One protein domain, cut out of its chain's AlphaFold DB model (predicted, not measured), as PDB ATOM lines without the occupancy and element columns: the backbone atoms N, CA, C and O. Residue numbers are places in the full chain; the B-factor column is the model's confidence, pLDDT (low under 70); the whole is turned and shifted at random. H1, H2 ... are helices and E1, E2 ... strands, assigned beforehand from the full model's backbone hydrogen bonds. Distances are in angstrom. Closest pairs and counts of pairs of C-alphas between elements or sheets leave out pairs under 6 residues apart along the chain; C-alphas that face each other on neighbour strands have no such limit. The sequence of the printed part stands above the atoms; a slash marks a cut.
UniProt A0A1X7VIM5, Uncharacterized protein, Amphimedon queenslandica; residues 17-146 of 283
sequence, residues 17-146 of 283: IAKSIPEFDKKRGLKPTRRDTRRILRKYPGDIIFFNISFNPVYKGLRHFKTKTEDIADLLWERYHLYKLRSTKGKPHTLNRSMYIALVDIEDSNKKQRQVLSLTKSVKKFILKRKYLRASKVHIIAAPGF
ATOM      1  N   ILE A  17     188.495 125.135 162.794       82.69
ATOM      2  CA  ILE A  17     189.199 126.388 162.513       82.69
ATOM      3  C   ILE A  17     189.030 126.645 161.011       82.69
ATOM      4  O   ILE A  17     189.226 125.730 160.211       82.69
ATOM      5  N   ALA A  18     188.641 127.865 160.624       84.94
ATOM      6  CA  ALA A  18     188.486 128.215 159.212       84.94
ATOM      7  C   ALA A  18     189.842 128.209 158.490       84.94
ATOM      8  O   ALA A  18     190.882 128.366 159.122       84.94
ATOM      9  N   LYS A  19     189.859 128.060 157.163       86.75
ATOM     10  CA  LYS A  19     191.113 128.107 156.398       86.75
ATOM     11  C   LYS A  19     191.656 129.538 156.335       86.75
ATOM     12  O   LYS A  19     190.907 130.515 156.275       86.75
ATOM     13  N   SER A  20     192.982 129.671 156.326       85.31
ATOM     14  CA  SER A  20     193.628 130.958 156.072       85.31
ATOM     15  C   SER A  20     193.409 131.385 154.622       85.31
ATOM     16  O   SER A  20     193.562 130.569 153.716       85.31
ATOM     17  N   ILE A  21     193.125 132.667 154.397       83.25
ATOM     18  CA  ILE A  21     192.992 133.239 153.058       83.25
ATOM     19  C   ILE A  21     194.365 133.798 152.661       83.25
ATOM     20  O   ILE A  21     194.788 134.793 153.253       83.25
ATOM     21  N   PRO A  22     195.082 133.188 151.702       73.00
ATOM     22  CA  PRO A  22     196.458 133.568 151.387       73.00
ATOM     23  C   PRO A  22     196.569 134.990 150.819       73.00
ATOM     24  O   PRO A  22     197.586 135.646 151.020       73.00
ATOM     25  N   GLU A  23     195.526 135.511 150.155       73.56
ATOM     26  CA  GLU A  23     195.519 136.897 149.662       73.56
ATOM     27  C   GLU A  23     195.407 137.938 150.780       73.56
ATOM     28  O   GLU A  23     195.788 139.098 150.591       73.56
ATOM     29  N   PHE A  24     194.882 137.543 151.941       74.19
ATOM     30  CA  PHE A  24     194.848 138.368 153.143       74.19
ATOM     31  C   PHE A  24     196.166 138.206 153.895       74.19
ATOM     32  O   PHE A  24     196.233 137.714 155.020       74.19
ATOM     33  N   ASP A  25     197.236 138.603 153.216       57.03
ATOM     34  CA  ASP A  25     198.591 138.502 153.723       57.03
ATOM     35  C   ASP A  25     198.788 139.395 154.965       57.03
ATOM     36  O   ASP A  25     198.296 140.530 155.038       57.03
ATOM     37  N   LYS A  26     199.559 138.899 155.941       55.47
ATOM     38  CA  LYS A  26     199.756 139.508 157.276       55.47
ATOM     39  C   LYS A  26     200.304 140.941 157.204       55.47
ATOM     40  O   LYS A  26     200.094 141.726 158.124       55.47
ATOM     41  N   LYS A  27     200.979 141.287 156.102       54.09
ATOM     42  CA  LYS A  27     201.599 142.599 155.848       54.09
ATOM     43  C   LYS A  27     200.614 143.678 155.378       54.09
ATOM     44  O   LYS A  27     200.881 144.857 155.578       54.09
ATOM     45  N   ARG A  28     199.476 143.306 154.772       51.69
ATOM     46  CA  ARG A  28     198.455 144.254 154.265       51.69
ATOM     47  C   ARG A  28     197.365 144.595 155.289       51.69
ATOM     48  O   ARG A  28     196.532 145.464 155.038       51.69
ATOM     49  N   GLY A  29     197.433 143.965 156.461       56.56
ATOM     50  CA  GLY A  29     196.538 144.173 157.590       56.56
ATOM     51  C   GLY A  29     195.444 143.112 157.655       56.56
ATOM     52  O   GLY A  29     194.845 142.750 156.646       56.56
ATOM     53  N   LEU A  30     195.128 142.670 158.877       67.38
ATOM     54  CA  LEU A  30     194.063 141.712 159.238       67.38
ATOM     55  C   LEU A  30     192.637 142.222 158.939       67.38
ATOM     56  O   LEU A  30     191.648 141.733 159.487       67.38
ATOM     57  N   LYS A  31     192.543 143.270 158.115       77.62
ATOM     58  CA  LYS A  31     191.358 144.075 157.875       77.62
ATOM     59  C   LYS A  31     191.097 144.194 156.372       77.62
ATOM     60  O   LYS A  31     191.372 145.253 155.800       77.62
ATOM     61  N   PRO A  32     190.603 143.129 155.715       79.81
ATOM     62  CA  PRO A  32     190.354 143.149 154.283       79.81
ATOM     63  C   PRO A  32     189.362 144.244 153.902       79.81
ATOM     64  O   PRO A  32     188.412 144.544 154.634       79.81
ATOM     65  N   THR A  33     189.585 144.855 152.744       79.12
ATOM     66  CA  THR A  33     188.656 145.828 152.180       79.12
ATOM     67  C   THR A  33     187.567 145.125 151.381       79.12
ATOM     68  O   THR A  33     187.708 143.983 150.950       79.12
ATOM     69  N   ARG A  34     186.493 145.856 151.072       75.75
ATOM     70  CA  ARG A  34     185.426 145.361 150.193       75.75
ATOM     71  C   ARG A  34     185.939 144.905 148.820       75.75
ATOM     72  O   ARG A  34     185.378 143.978 148.242       75.75
ATOM     73  N   ARG A  35     186.970 145.566 148.274       76.75
ATOM     74  CA  ARG A  35     187.567 145.173 146.987       76.75
ATOM     75  C   ARG A  35     188.246 143.812 147.100       76.75
ATOM     76  O   ARG A  35     188.066 142.981 146.214       76.75
ATOM     77  N   ASP A  36     188.940 143.573 148.207       81.12
ATOM     78  CA  ASP A  36     189.607 142.297 148.450       81.12
ATOM     79  C   ASP A  36     188.573 141.182 148.657       81.12
ATOM     80  O   ASP A  36     188.660 140.132 148.025       81.12
ATOM     81  N   THR A  37     187.506 141.449 149.418       79.06
ATOM     82  CA  THR A  37     186.376 140.519 149.575       79.06
ATOM     83  C   THR A  37     185.738 140.147 148.241       79.06
ATOM     84  O   THR A  37     185.519 138.969 147.982       79.06
ATOM     85  N   ARG A  38     185.470 141.122 147.360       79.50
ATOM     86  CA  ARG A  38     184.919 140.845 146.020       79.50
ATOM     87  C   ARG A  38     185.836 139.945 145.197       79.50
ATOM     88  O   ARG A  38     185.344 139.086 144.473       79.50
ATOM     89  N   ARG A  39     187.154 140.138 145.289       81.75
ATOM     90  CA  ARG A  39     188.133 139.301 144.585       81.75
ATOM     91  C   ARG A  39     188.092 137.858 145.086       81.75
ATOM     92  O   ARG A  39     188.098 136.939 144.279       81.75
ATOM     93  N   ILE A  40     188.002 137.671 146.396       84.38
ATOM     94  CA  ILE A  40     187.986 136.342 147.016       84.38
ATOM     95  C   ILE A  40     186.665 135.623 146.789       84.38
ATOM     96  O   ILE A  40     186.691 134.437 146.498       84.38
ATOM     97  N   LEU A  41     185.530 136.325 146.809       82.69
ATOM     98  CA  LEU A  41     184.236 135.737 146.441       82.69
ATOM     99  C   LEU A  41     184.233 135.175 145.013       82.69
ATOM    100  O   LEU A  41     183.591 134.165 144.757       82.69
ATOM    101  N   ARG A  42     184.962 135.812 144.085       82.44
ATOM    102  CA  ARG A  42     185.129 135.294 142.717       82.44
ATOM    103  C   ARG A  42     186.026 134.059 142.659       82.44
ATOM    104  O   ARG A  42     185.829 133.220 141.794       82.44
ATOM    105  N   LYS A  43     187.024 133.975 143.540       84.62
ATOM    106  CA  LYS A  43     188.002 132.881 143.561       84.62
ATOM    107  C   LYS A  43     187.499 131.647 144.317       84.62
ATOM    108  O   LYS A  43     187.804 130.535 143.912       84.62
ATOM    109  N   TYR A  44     186.726 131.860 145.378       83.12
ATOM    110  CA  TYR A  44     186.192 130.831 146.271       83.12
ATOM    111  C   TYR A  44     184.658 130.942 146.356       83.12
ATOM    112  O   TYR A  44     184.112 131.320 147.401       83.12
ATOM    113  N   PRO A  45     183.939 130.712 145.241       80.06
ATOM    114  CA  PRO A  45     182.484 130.803 145.220       80.06
ATOM    115  C   PRO A  45     181.861 129.761 146.158       80.06
ATOM    116  O   PRO A  45     182.158 128.579 146.054       80.06
ATOM    117  N   GLY A  46     180.981 130.190 147.066       78.19
ATOM    118  CA  GLY A  46     180.285 129.292 147.998       78.19
ATOM    119  C   GLY A  46     181.085 128.849 149.231       78.19
ATOM    120  O   GLY A  46     180.499 128.264 150.144       78.19
ATOM    121  N   ASP A  47     182.380 129.163 149.316       84.25
ATOM    122  CA  ASP A  47     183.232 128.803 150.466       84.25
ATOM    123  C   ASP A  47     183.479 129.964 151.427       84.25
ATOM    124  O   ASP A  47     184.014 129.789 152.521       84.25
ATOM    125  N   ILE A  48     183.079 131.173 151.044       86.31
ATOM    126  CA  ILE A  48     183.209 132.351 151.893       86.31
ATOM    127  C   ILE A  48     181.969 132.516 152.757       86.31
ATOM    128  O   ILE A  48     180.856 132.673 152.254       86.31
ATOM    129  N   ILE A  49     182.190 132.545 154.069       85.88
ATOM    130  CA  ILE A  49     181.152 132.741 155.075       85.88
ATOM    131  C   ILE A  49     181.358 134.097 155.739       85.88
ATOM    132  O   ILE A  49     182.468 134.442 156.162       85.88
ATOM    133  N   PHE A  50     180.277 134.861 155.857       85.69
ATOM    134  CA  PHE A  50     180.271 136.096 156.624       85.69
ATOM    135  C   PHE A  50     179.807 135.815 158.048       85.69
ATOM    136  O   PHE A  50     178.925 135.001 158.278       85.69
ATOM    137  N   PHE A  51     180.374 136.520 159.017       85.12
ATOM    138  CA  PHE A  51     179.917 136.500 160.400       85.12
ATOM    139  C   PHE A  51     179.643 137.927 160.833       85.12
ATOM    140  O   PHE A  51     180.504 138.791 160.698       85.12
ATOM    141  N   ASN A  52     178.461 138.186 161.374       85.19
ATOM    142  CA  ASN A  52     178.184 139.424 162.079       85.19
ATOM    143  C   ASN A  52     178.443 139.185 163.565       85.19
ATOM    144  O   ASN A  52     177.695 138.445 164.195       85.19
ATOM    145  N   ILE A  53     179.514 139.773 164.097       81.38
ATOM    146  CA  ILE A  53     179.874 139.728 165.515       81.38
ATOM    147  C   ILE A  53     179.773 141.149 166.057       81.38
ATOM    148  O   ILE A  53     180.711 141.946 165.937       81.38
ATOM    149  N   SER A  54     178.622 141.474 166.640       77.00
ATOM    150  CA  SER A  54     178.379 142.768 167.270       77.00
ATOM    151  C   SER A  54     178.436 142.667 168.785       77.00
ATOM    152  O   SER A  54     177.964 141.700 169.385       77.00
ATOM    153  N   PHE A  55     178.969 143.719 169.391       73.88
ATOM    154  CA  PHE A  55     179.068 143.871 170.828       73.88
ATOM    155  C   PHE A  55     178.161 145.019 171.246       73.88
ATOM    156  O   PHE A  55     178.448 146.171 170.916       73.88
ATOM    157  N   ASN A  56     177.070 144.710 171.939       70.06
ATOM    158  CA  ASN A  56     176.162 145.728 172.439       70.06
ATOM    159  C   ASN A  56     176.461 145.988 173.922       70.06
ATOM    160  O   ASN A  56     176.219 145.093 174.736       70.06
ATOM    161  N   PRO A  57     177.045 147.141 174.295       64.88
ATOM    162  CA  PRO A  57     177.266 147.465 175.694       64.88
ATOM    163  C   PRO A  57     175.921 147.732 176.380       64.88
ATOM    164  O   PRO A  57     175.137 148.552 175.919       64.88
ATOM    165  N   VAL A  58     175.683 147.077 177.514       63.56
ATOM    166  CA  VAL A  58     174.465 147.249 178.327       63.56
ATOM    167  C   VAL A  58     174.421 148.646 178.968       63.56
ATOM    168  O   VAL A  58     173.351 149.202 179.188       63.56
ATOM    169  N   TYR A  59     175.584 149.270 179.198       60.12
ATOM    170  CA  TYR A  59     175.697 150.600 179.804       60.12
ATOM    171  C   TYR A  59     176.298 151.630 178.834       60.12
ATOM    172  O   TYR A  59     177.387 151.428 178.290       60.12
ATOM    173  N   LYS A  60     175.633 152.786 178.688       55.41
ATOM    174  CA  LYS A  60     175.984 153.874 177.745       55.41
ATOM    175  C   LYS A  60     177.330 154.593 178.019       55.41
ATOM    176  O   LYS A  60     177.736 155.436 177.228       55.41
ATOM    177  N   GLY A  61     178.068 154.250 179.083       56.22
ATOM    178  CA  GLY A  61     179.298 154.947 179.516       56.22
ATOM    179  C   GLY A  61     180.646 154.311 179.128       56.22
ATOM    180  O   GLY A  61     181.701 154.837 179.479       56.22
ATOM    181  N   LEU A  62     180.670 153.179 178.419       57.47
ATOM    182  CA  LEU A  62     181.905 152.421 178.156       57.47
ATOM    183  C   LEU A  62     182.749 153.006 177.001       57.47
ATOM    184  O   LEU A  62     182.903 152.396 175.943       57.47
ATOM    185  N   ARG A  63     183.377 154.174 177.207       55.88
ATOM    186  CA  ARG A  63     184.328 154.763 176.234       55.88
ATOM    187  C   ARG A  63     185.550 153.865 175.972       55.88
ATOM    188  O   ARG A  63     186.048 153.818 174.849       55.88
ATOM    189  N   HIS A  64     185.967 153.069 176.959       57.09
ATOM    190  CA  HIS A  64     187.082 152.111 176.858       57.09
ATOM    191  C   HIS A  64     186.747 150.818 176.095       57.09
ATOM    192  O   HIS A  64     187.561 149.899 176.035       57.09
ATOM    193  N   PHE A  65     185.547 150.710 175.517       60.16
ATOM    194  CA  PHE A  65     185.149 149.519 174.773       60.16
ATOM    195  C   PHE A  65     185.885 149.383 173.434       60.16
ATOM    196  O   PHE A  65     186.214 148.278 173.008       60.16
ATOM    197  N   LYS A  66     186.190 150.513 172.779       59.59
ATOM    198  CA  LYS A  66     186.784 150.528 171.433       59.59
ATOM    199  C   LYS A  66     188.146 149.832 171.377       59.59
ATOM    200  O   LYS A  66     188.333 148.989 170.506       59.59
ATOM    201  N   THR A  67     189.050 150.118 172.314       55.56
ATOM    202  CA  THR A  67     190.391 149.501 172.357       55.56
ATOM    203  C   THR A  67     190.303 147.984 172.523       55.56
ATOM    204  O   THR A  67     190.923 147.240 171.771       55.56
ATOM    205  N   LYS A  68     189.401 147.510 173.390       65.94
ATOM    206  CA  LYS A  68     189.168 146.074 173.605       65.94
ATOM    207  C   LYS A  68     188.622 145.354 172.366       65.94
ATOM    208  O   LYS A  68     188.892 144.172 172.181       65.94
ATOM    209  N   THR A  69     187.860 146.033 171.504       65.44
ATOM    210  CA  THR A  69     187.331 145.412 170.271       65.44
ATOM    211  C   THR A  69     188.373 145.186 169.180       65.44
ATOM    212  O   THR A  69     188.147 144.350 168.304       65.44
ATOM    213  N   GLU A  70     189.479 145.932 169.187       66.94
ATOM    214  CA  GLU A  70     190.584 145.695 168.254       66.94
ATOM    215  C   GLU A  70     191.395 144.478 168.690       66.94
ATOM    216  O   GLU A  70     191.598 143.580 167.878       66.94
ATOM    217  N   ASP A  71     191.679 144.364 169.990       75.38
ATOM    218  CA  ASP A  71     192.311 143.175 170.570       75.38
ATOM    219  C   ASP A  71     191.499 141.901 170.287       75.38
ATOM    220  O   ASP A  71     192.057 140.851 169.970       75.38
ATOM    221  N   ILE A  72     190.163 141.974 170.359       78.81
ATOM    222  CA  ILE A  72     189.294 140.835 170.031       78.81
ATOM    223  C   ILE A  72     189.433 140.440 168.556       78.81
ATOM    224  O   ILE A  72     189.463 139.249 168.257       78.81
ATOM    225  N   ALA A  73     189.533 141.401 167.636       80.44
ATOM    226  CA  ALA A  73     189.663 141.101 166.212       80.44
ATOM    227  C   ALA A  73     190.949 140.317 165.912       80.44
ATOM    228  O   ALA A  73     190.900 139.312 165.202       80.44
ATOM    229  N   ASP A  74     192.065 140.728 166.513       81.56
ATOM    230  CA  ASP A  74     193.354 140.053 166.351       81.56
ATOM    231  C   ASP A  74     193.305 138.632 166.926       81.56
ATOM    232  O   ASP A  74     193.751 137.682 166.288       81.56
ATOM    233  N   LEU A  75     192.669 138.452 168.086       82.19
ATOM    234  CA  LEU A  75     192.501 137.136 168.708       82.19
ATOM    235  C   LEU A  75     191.609 136.193 167.891       82.19
ATOM    236  O   LEU A  75     191.884 134.994 167.812       82.19
ATOM    237  N   LEU A  76     190.528 136.715 167.306       84.69
ATOM    238  CA  LEU A  76     189.646 135.937 166.437       84.69
ATOM    239  C   LEU A  76     190.364 135.516 165.153       84.69
ATOM    240  O   LEU A  76     190.179 134.389 164.693       84.69
ATOM    241  N   TRP A  77     191.228 136.368 164.607       85.56
ATOM    242  CA  TRP A  77     192.083 135.989 163.491       85.56
ATOM    243  C   TRP A  77     193.123 134.930 163.888       85.56
ATOM    244  O   TRP A  77     193.243 133.915 163.198       85.56
ATOM    245  N   GLU A  78     193.841 135.129 164.999       82.94
ATOM    246  CA  GLU A  78     194.901 134.219 165.459       82.94
ATOM    247  C   GLU A  78     194.379 132.801 165.692       82.94
ATOM    248  O   GLU A  78     195.086 131.827 165.438       82.94
ATOM    249  N   ARG A  79     193.149 132.689 166.200       84.50
ATOM    250  CA  ARG A  79     192.584 131.413 166.636       84.50
ATOM    251  C   ARG A  79     191.637 130.768 165.632       84.50
ATOM    252  O   ARG A  79     191.600 129.546 165.551       84.50
ATOM    253  N   TYR A  80     190.854 131.571 164.918       87.25
ATOM    254  CA  TYR A  80     189.770 131.089 164.060       87.25
ATOM    255  C   TYR A  80     189.916 131.507 162.598       87.25
ATOM    256  O   TYR A  80     189.060 131.152 161.796       87.25
ATOM    257  N   HIS A  81     190.959 132.270 162.249       88.38
ATOM    258  CA  HIS A  81     191.143 132.849 160.916       88.38
ATOM    259  C   HIS A  81     189.936 133.673 160.444       88.38
ATOM    260  O   HIS A  81     189.587 133.686 159.267       88.38
ATOM    261  N   LEU A  82     189.315 134.397 161.382       88.12
ATOM    262  CA  LEU A  82     188.256 135.359 161.094       88.12
ATOM    263  C   LEU A  82     188.851 136.735 160.791       88.12
ATOM    264  O   LEU A  82     189.494 137.345 161.643       88.12
ATOM    265  N   TYR A  83     188.593 137.250 159.593       87.44
ATOM    266  CA  TYR A  83     189.128 138.531 159.133       87.44
ATOM    267  C   TYR A  83     188.095 139.638 159.316       87.44
ATOM    268  O   TYR A  83     187.035 139.599 158.690       87.44
ATOM    269  N   LYS A  84     188.394 140.641 160.146       86.75
ATOM    270  CA  LYS A  84     187.477 141.764 160.395       86.75
ATOM    271  C   LYS A  84     187.438 142.698 159.197       86.75
ATOM    272  O   LYS A  84     188.445 143.298 158.854       86.75
ATOM    273  N   LEU A  85     186.282 142.914 158.591       83.06
ATOM    274  CA  LEU A  85     186.176 143.819 157.451       83.06
ATOM    275  C   LEU A  85     186.539 145.266 157.813       83.06
ATOM    276  O   LEU A  85     186.094 145.820 158.822       83.06
ATOM    277  N   ARG A  86     187.324 145.920 156.948       77.50
ATOM    278  CA  ARG A  86     187.622 147.347 157.093       77.50
ATOM    279  C   ARG A  86     186.383 148.165 156.734       77.50
ATOM    280  O   ARG A  86     185.937 148.167 155.588       77.50
ATOM    281  N   SER A  87     185.866 148.915 157.706       65.88
ATOM    282  CA  SER A  87     184.793 149.887 157.478       65.88
ATOM    283  C   SER A  87     185.251 150.966 156.496       65.88
ATOM    284  O   SER A  87     186.183 151.719 156.779       65.88
ATOM    285  N   THR A  88     184.587 151.069 155.348       60.16
ATOM    286  CA  THR A  88     184.676 152.247 154.478       60.16
ATOM    287  C   THR A  88     183.697 153.296 155.000       60.16
ATOM    288  O   THR A  88     182.497 153.042 155.016       60.16
ATOM    289  N   LYS A  89     184.187 154.450 155.468       55.97
ATOM    290  CA  LYS A  89     183.325 155.565 155.895       55.97
ATOM    291  C   LYS A  89     182.564 156.144 154.689       55.97
ATOM    292  O   LYS A  89     183.145 156.256 153.614       55.97
ATOM    293  N   GLY A  90     181.301 156.531 154.896       53.28
ATOM    294  CA  GLY A  90     180.557 157.420 153.991       53.28
ATOM    295  C   GLY A  90     180.001 156.801 152.707       53.28
ATOM    296  O   GLY A  90     179.839 157.525 151.734       53.28
ATOM    297  N   LYS A  91     179.727 155.489 152.653       52.16
ATOM    298  CA  LYS A  91     179.007 154.895 151.511       52.16
ATOM    299  C   LYS A  91     177.766 154.125 151.995       52.16
ATOM    300  O   LYS A  91     177.881 153.404 152.981       52.16
ATOM    301  N   PRO A  92     176.608 154.238 151.320       38.88
ATOM    302  CA  PRO A  92     175.336 153.671 151.789       38.88
ATOM    303  C   PRO A  92     175.315 152.132 151.820       38.88
ATOM    304  O   PRO A  92     174.694 151.537 152.688       38.88
ATOM    305  N   HIS A  93     176.078 151.459 150.952       43.41
ATOM    306  CA  HIS A  93     176.081 149.988 150.860       43.41
ATOM    307  C   HIS A  93     177.273 149.325 151.562       43.41
ATOM    308  O   HIS A  93     177.860 148.379 151.029       43.41
ATOM    309  N   THR A  94     177.744 149.863 152.685       45.06
ATOM    310  CA  THR A  94     178.974 149.370 153.325       45.06
ATOM    311  C   THR A  94     178.684 148.257 154.310       45.06
ATOM    312  O   THR A  94     177.869 148.426 155.207       45.06
ATOM    313  N   LEU A  95     179.397 147.137 154.156       51.25
ATOM    314  CA  LEU A  95     179.369 146.020 155.099       51.25
ATOM    315  C   LEU A  95     179.612 146.539 156.525       51.25
ATOM    316  O   LEU A  95     180.477 147.397 156.742       51.25
ATOM    317  N   ASN A  96     178.818 146.042 157.475       63.91
ATOM    318  CA  ASN A  96     178.796 146.547 158.844       63.91
ATOM    319  C   ASN A  96     180.186 146.398 159.503       63.91
ATOM    320  O   ASN A  96     180.925 145.454 159.226       63.91
ATOM    321  N   ARG A  97     180.550 147.313 160.414       64.94
ATOM    322  CA  ARG A  97     181.836 147.297 161.157       64.94
ATOM    323  C   ARG A  97     182.035 146.039 162.008       64.94
ATOM    324  O   ARG A  97     183.152 145.749 162.434       64.94
ATOM    325  N   SER A  98     180.935 145.347 162.263       75.88
ATOM    326  CA  SER A  98     180.833 144.100 163.010       75.88
ATOM    327  C   SER A  98     180.996 142.860 162.125       75.88
ATOM    328  O   SER A  98     180.848 141.749 162.618       75.88
ATOM    329  N   MET A  99     181.283 143.017 160.828       84.69
ATOM    330  CA  MET A  99     181.414 141.879 159.926       84.69
ATOM    331  C   MET A  99     182.821 141.287 159.885       84.69
ATOM    332  O   MET A  99     183.828 141.993 159.805       84.69
ATOM    333  N   TYR A 100     182.855 139.962 159.856       87.38
ATOM    334  CA  TYR A 100     184.035 139.128 159.725       87.38
ATOM    335  C   TYR A 100     183.851 138.166 158.555       87.38
ATOM    336  O   TYR A 100     182.727 137.831 158.184       87.38
ATOM    337  N   ILE A 101     184.963 137.736 157.974       88.00
ATOM    338  CA  ILE A 101     185.001 136.800 156.853       88.00
ATOM    339  C   ILE A 101     185.788 135.565 157.267       88.00
ATOM    340  O   ILE A 101     186.839 135.694 157.896       88.00
ATOM    341  N   ALA A 102     185.305 134.393 156.865       89.06
ATOM    342  CA  ALA A 102     186.012 133.128 156.985       89.06
ATOM    343  C   ALA A 102     185.969 132.361 155.659       89.06
ATOM    344  O   ALA A 102     184.979 132.444 154.931       89.06
ATOM    345  N   LEU A 103     187.018 131.587 155.383       89.06
ATOM    346  CA  LEU A 103     187.035 130.615 154.293       89.06
ATOM    347  C   LEU A 103     186.759 129.221 154.861       89.06
ATOM    348  O   LEU A 103     187.510 128.713 155.695       89.06
ATOM    349  N   VAL A 104     185.672 128.615 154.408       87.69
ATOM    350  CA  VAL A 104     185.194 127.298 154.812       87.69
ATOM    351  C   VAL A 104     185.021 126.461 153.553       87.69
ATOM    352  O   VAL A 104     184.000 126.519 152.880       87.69
ATOM    353  N   ASP A 105     186.056 125.693 153.248       85.00
ATOM    354  CA  ASP A 105     186.118 124.816 152.083       85.00
ATOM    355  C   ASP A 105     185.601 123.428 152.478       85.00
ATOM    356  O   ASP A 105     186.330 122.605 153.041       85.00
ATOM    357  N   ILE A 106     184.287 123.259 152.318       83.44
ATOM    358  CA  ILE A 106     183.533 122.032 152.587       83.44
ATOM    359  C   ILE A 106     182.498 121.906 151.477       83.44
ATOM    360  O   ILE A 106     181.650 122.789 151.319       83.44
ATOM    361  N   GLU A 107     182.545 120.798 150.751       80.06
ATOM    362  CA  GLU A 107     181.644 120.538 149.625       80.06
ATOM    363  C   GLU A 107     180.197 120.302 150.090       80.06
ATOM    364  O   GLU A 107     179.247 120.813 149.505       80.06
ATOM    365  N   ASP A 108     180.026 119.573 151.193       85.38
ATOM    366  CA  ASP A 108     178.717 119.223 151.745       85.38
ATOM    367  C   ASP A 108     178.090 120.403 152.512       85.38
ATOM    368  O   ASP A 108     178.565 120.806 153.581       85.38
ATOM    369  N   SER A 109     176.986 120.930 151.974       79.94
ATOM    370  CA  SER A 109     176.248 122.073 152.527       79.94
ATOM    371  C   SER A 109     175.772 121.842 153.969       79.94
ATOM    372  O   SER A 109     175.925 122.715 154.827       79.94
ATOM    373  N   ASN A 110     175.284 120.637 154.286       80.50
ATOM    374  CA  ASN A 110     174.776 120.319 155.623       80.50
ATOM    375  C   ASN A 110     175.915 120.282 156.646       80.50
ATOM    376  O   ASN A 110     175.804 120.814 157.758       80.50
ATOM    377  N   LYS A 111     177.055 119.696 156.265       82.88
ATOM    378  CA  LYS A 111     178.264 119.710 157.102       82.88
ATOM    379  C   LYS A 111     178.811 121.125 157.252       82.88
ATOM    380  O   LYS A 111     179.180 121.505 158.364       82.88
ATOM    381  N   LYS A 112     178.802 121.923 156.180       82.31
ATOM    382  CA  LYS A 112     179.211 123.333 156.194       82.31
ATOM    383  C   LYS A 112     178.375 124.139 157.184       82.31
ATOM    384  O   LYS A 112     178.946 124.793 158.055       82.31
ATOM    385  N   GLN A 113     177.050 124.009 157.158       81.94
ATOM    386  CA  GLN A 113     176.166 124.688 158.109       81.94
ATOM    387  C   GLN A 113     176.442 124.272 159.563       81.94
ATOM    388  O   GLN A 113     176.601 125.132 160.431       81.94
ATOM    389  N   ARG A 114     176.579 122.966 159.842       82.94
ATOM    390  CA  ARG A 114     176.911 122.468 161.193       82.94
ATOM    391  C   ARG A 114     178.249 123.016 161.696       82.94
ATOM    392  O   ARG A 114     178.356 123.410 162.858       82.94
ATOM    393  N   GLN A 115     179.260 123.084 160.831       84.25
ATOM    394  CA  GLN A 115     180.575 123.620 161.187       84.25
ATOM    395  C   GLN A 115     180.545 125.134 161.406       84.25
ATOM    396  O   GLN A 115     181.130 125.612 162.375       84.25
ATOM    397  N   VAL A 116     179.796 125.884 160.596       85.12
ATOM    398  CA  VAL A 116     179.577 127.325 160.792       85.12
ATOM    399  C   VAL A 116     178.866 127.605 162.121       85.12
ATOM    400  O   VAL A 116     179.279 128.495 162.871       85.12
ATOM    401  N   LEU A 117     177.845 126.820 162.476       85.00
ATOM    402  CA  LEU A 117     177.163 126.933 163.771       85.00
ATOM    403  C   LEU A 117     178.097 126.581 164.940       85.00
ATOM    404  O   LEU A 117     178.143 127.304 165.937       85.00
ATOM    405  N   SER A 118     178.886 125.512 164.807       85.81
ATOM    406  CA  SER A 118     179.893 125.115 165.800       85.81
ATOM    407  C   SER A 118     180.969 126.190 165.996       85.81
ATOM    408  O   SER A 118     181.321 126.532 167.131       85.81
ATOM    409  N   LEU A 119     181.435 126.797 164.900       85.94
ATOM    410  CA  LEU A 119     182.369 127.921 164.920       85.94
ATOM    411  C   LEU A 119     181.763 129.119 165.650       85.94
ATOM    412  O   LEU A 119     182.399 129.685 166.534       85.94
ATOM    413  N   THR A 120     180.512 129.459 165.341       85.94
ATOM    414  CA  THR A 120     179.781 130.567 165.971       85.94
ATOM    415  C   THR A 120     179.671 130.372 167.486       85.94
ATOM    416  O   THR A 120     180.015 131.274 168.255       85.94
ATOM    417  N   LYS A 121     179.269 129.173 167.934       85.50
ATOM    418  CA  LYS A 121     179.206 128.816 169.364       85.50
ATOM    419  C   LYS A 121     180.582 128.928 170.029       85.50
ATOM    420  O   LYS A 121     180.703 129.512 171.106       85.50
ATOM    421  N   SER A 122     181.621 128.427 169.364       85.81
ATOM    422  CA  SER A 122     183.004 128.460 169.856       85.81
ATOM    423  C   SER A 122     183.533 129.885 170.010       85.81
ATOM    424  O   SER A 122     184.105 130.222 171.043       85.81
ATOM    425  N   VAL A 123     183.287 130.739 169.016       85.12
ATOM    426  CA  VAL A 123     183.656 132.157 169.028       85.12
ATOM    427  C   VAL A 123     182.943 132.889 170.162       85.12
ATOM    428  O   VAL A 123     183.594 133.586 170.939       85.12
ATOM    429  N   LYS A 124     181.630 132.679 170.326       82.62
ATOM    430  CA  LYS A 124     180.856 133.275 171.425       82.62
ATOM    431  C   LYS A 124     181.416 132.856 172.788       82.62
ATOM    432  O   LYS A 124     181.698 133.716 173.621       82.62
ATOM    433  N   LYS A 125     181.658 131.554 172.990       82.88
ATOM    434  CA  LYS A 125     182.250 131.006 174.224       82.88
ATOM    435  C   LYS A 125     183.644 131.578 174.486       82.88
ATOM    436  O   LYS A 125     183.942 131.963 175.613       82.88
ATOM    437  N   PHE A 126     184.482 131.672 173.455       82.25
ATOM    438  CA  PHE A 126     185.835 132.217 173.559       82.25
ATOM    439  C   PHE A 126     185.836 133.678 174.008       82.25
ATOM    440  O   PHE A 126     186.606 134.039 174.898       82.25
ATOM    441  N   ILE A 127     184.972 134.502 173.417       79.19
ATOM    442  CA  ILE A 127     184.868 135.916 173.774       79.19
ATOM    443  C   ILE A 127     184.346 136.067 175.214       79.19
ATOM    444  O   ILE A 127     184.906 136.862 175.963       79.19
ATOM    445  N   LEU A 128     183.325 135.295 175.613       76.88
ATOM    446  CA  LEU A 128     182.721 135.370 176.955       76.88
ATOM    447  C   LEU A 128     183.649 134.877 178.073       76.88
ATOM    448  O   LEU A 128     183.728 135.508 179.121       76.88
ATOM    449  N   LYS A 129     184.369 133.767 177.860       76.25
ATOM    450  CA  LYS A 129     185.293 133.197 178.862       76.25
ATOM    451  C   LYS A 129     186.457 134.123 179.196       76.25
ATOM    452  O   LYS A 129     187.078 134.025 180.251       76.25
ATOM    453  N   ARG A 130     186.830 134.987 178.260       68.12
ATOM    454  CA  ARG A 130     187.969 135.877 178.419       68.12
ATOM    455  C   ARG A 130     187.512 137.106 179.208       68.12
ATOM    456  O   ARG A 130     186.644 137.833 178.744       68.12
ATOM    457  N   LYS A 131     188.169 137.401 180.346       57.00
ATOM    458  CA  LYS A 131     187.925 138.555 181.260       57.00
ATOM    459  C   LYS A 131     187.885 139.958 180.592       57.00
ATOM    460  O   LYS A 131     187.744 140.968 181.274       57.00
ATOM    461  N   TYR A 132     188.035 140.051 179.272       57.03
ATOM    462  CA  TYR A 132     188.031 141.281 178.483       57.03
ATOM    463  C   TYR A 132     186.642 141.926 178.463       57.03
ATOM    464  O   TYR A 132     186.544 143.158 178.543       57.03
ATOM    465  N   LEU A 133     185.587 141.104 178.432       59.06
ATOM    466  CA  LEU A 133     184.194 141.525 178.514       59.06
ATOM    467  C   LEU A 133     183.574 140.901 179.769       59.06
ATOM    468  O   LEU A 133     183.497 139.683 179.879       59.06
ATOM    469  N   ARG A 134     183.133 141.720 180.733       57.62
ATOM    470  CA  ARG A 134     182.242 141.207 181.786       57.62
ATOM    471  C   ARG A 134     180.940 140.821 181.087       57.62
ATOM    472  O   ARG A 134     180.318 141.699 180.493       57.62
ATOM    473  N   ALA A 135     180.568 139.540 181.123       52.25
ATOM    474  CA  ALA A 135     179.376 139.017 180.448       52.25
ATOM    475  C   ALA A 135     178.099 139.797 180.822       52.25
ATOM    476  O   ALA A 135     177.247 140.018 179.972       52.25
ATOM    477  N   SER A 136     178.040 140.336 182.045       48.94
ATOM    478  CA  SER A 136     176.967 141.211 182.535       48.94
ATOM    479  C   SER A 136     176.884 142.593 181.872       48.94
ATOM    480  O   SER A 136     175.934 143.330 182.105       48.94
ATOM    481  N   LYS A 137     177.876 142.993 181.067       54.97
ATOM    482  CA  LYS A 137     177.968 144.344 180.486       54.97
ATOM    483  C   LYS A 137     177.866 144.369 178.965       54.97
ATOM    484  O   LYS A 137     177.853 145.464 178.406       54.97
ATOM    485  N   VAL A 138     177.862 143.219 178.284       56.53
ATOM    486  CA  VAL A 138     177.933 143.164 176.815       56.53
ATOM    487  C   VAL A 138     177.146 141.987 176.256       56.53
ATOM    488  O   VAL A 138     177.493 140.836 176.507       56.53
ATOM    489  N   HIS A 139     176.172 142.268 175.391       57.56
ATOM    490  CA  HIS A 139     175.553 141.236 174.564       57.56
ATOM    491  C   HIS A 139     176.398 140.992 173.313       57.56
ATOM    492  O   HIS A 139     176.730 141.924 172.576       57.56
ATOM    493  N   ILE A 140     176.749 139.728 173.075       61.97
ATOM    494  CA  ILE A 140     177.439 139.295 171.858       61.97
ATOM    495  C   ILE A 140     176.409 138.646 170.948       61.97
ATOM    496  O   ILE A 140     175.893 137.567 171.255       61.97
ATOM    497  N   ILE A 141     176.154 139.288 169.813       65.06
ATOM    498  CA  ILE A 141     175.369 138.708 168.727       65.06
ATOM    499  C   ILE A 141     176.383 138.215 167.705       65.06
ATOM    500  O   ILE A 141     177.101 139.019 167.117       65.06
ATOM    501  N   ALA A 142     176.481 136.895 167.560       62.97
ATOM    502  CA  ALA A 142     177.288 136.239 166.544       62.97
ATOM    503  C   ALA A 142     176.332 135.460 165.638       62.97
ATOM    504  O   ALA A 142     175.731 134.486 166.086       62.97
ATOM    505  N   ALA A 143     176.167 135.916 164.400       67.50
ATOM    506  CA  ALA A 143     175.280 135.289 163.427       67.50
ATOM    507  C   ALA A 143     176.022 135.057 162.103       67.50
ATOM    508  O   ALA A 143     176.765 135.946 161.669       67.50
ATOM    509  N   PRO A 144     175.845 133.898 161.447       69.25
ATOM    510  CA  PRO A 144     176.318 133.724 160.084       69.25
ATOM    511  C   PRO A 144     175.519 134.641 159.145       69.25
ATOM    512  O   PRO A 144     174.293 134.633 159.139       69.25
ATOM    513  N   GLY A 145     176.224 135.463 158.375       58.47
ATOM    514  CA  GLY A 145     175.687 136.212 157.246       58.47
ATOM    515  C   GLY A 145     175.754 135.355 155.985       58.47
ATOM    516  O   GLY A 145     176.724 134.623 155.791       58.47
ATOM    517  N   PHE A 146     174.706 135.444 155.167       57.81
ATOM    518  CA  PHE A 146     174.408 134.592 154.012       57.81
ATOM    519  C   PHE A 146     175.621 134.062 153.233       57.81
ATOM    520  O   PHE A 146     176.533 134.800 152.850       57.81
TER     521      PHE A 146
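This is residues 17 to 146 of the 283 residues of an uncharacterized protein of Amphimedon queenslandica (UniProt A0A1X7VIM5). A narrow antiparallel sheet, in the order E2, E1, E3, has helices H2 and H3 over one face, while H1 grazes it near the start of E1. The 130 printed residues include three named helices and three named strands, ordered H1, E1, H2, E2, H3, E3: mixed class. The whole is compact, radius of gyration of the C-alphas 14.8 A, spanning 43 by 34 by 28 A.

E1, residues 48 to 57, is antiparallel to E2, residues 99 to 103, with N 51 and O 100 2.8 A apart, and to E3, residues 138 to 145, with N 54 and O 141 2.9 A apart. H3, residues 109 to 129, lies over E1 and E3 at a height over the sheet of 9.3 A. E2, H3, E3 form a split strand-helix-strand unit, same-way strands with E1 between them, its crossover right-handed. H2, residues 65 to 80, only just touches residues 123 to 127 of H3, with 3 pairs of C-alphas within 8 A, closest Leu 76 and Val 123, 7.5 A. H1, residues 34 to 43, is apart from both. Every O i to N i+4 pair is within hydrogen-bond range in H1 and H3, 11 of 12 in H2.

From first to last C-alpha H3 measures 30.0 A and E1 28.8 A. H1 begins at C-alpha 34 (185.426, 145.361, 150.193); E3 ends at C-alpha 145 (175.687, 136.212, 157.246).

The printed part has no cut. The link H2 to E2 is long, 18 residues. pLDDT is under 70 in residues 25 to 30, 57 to 70, 87 to 97 and 130 to 146.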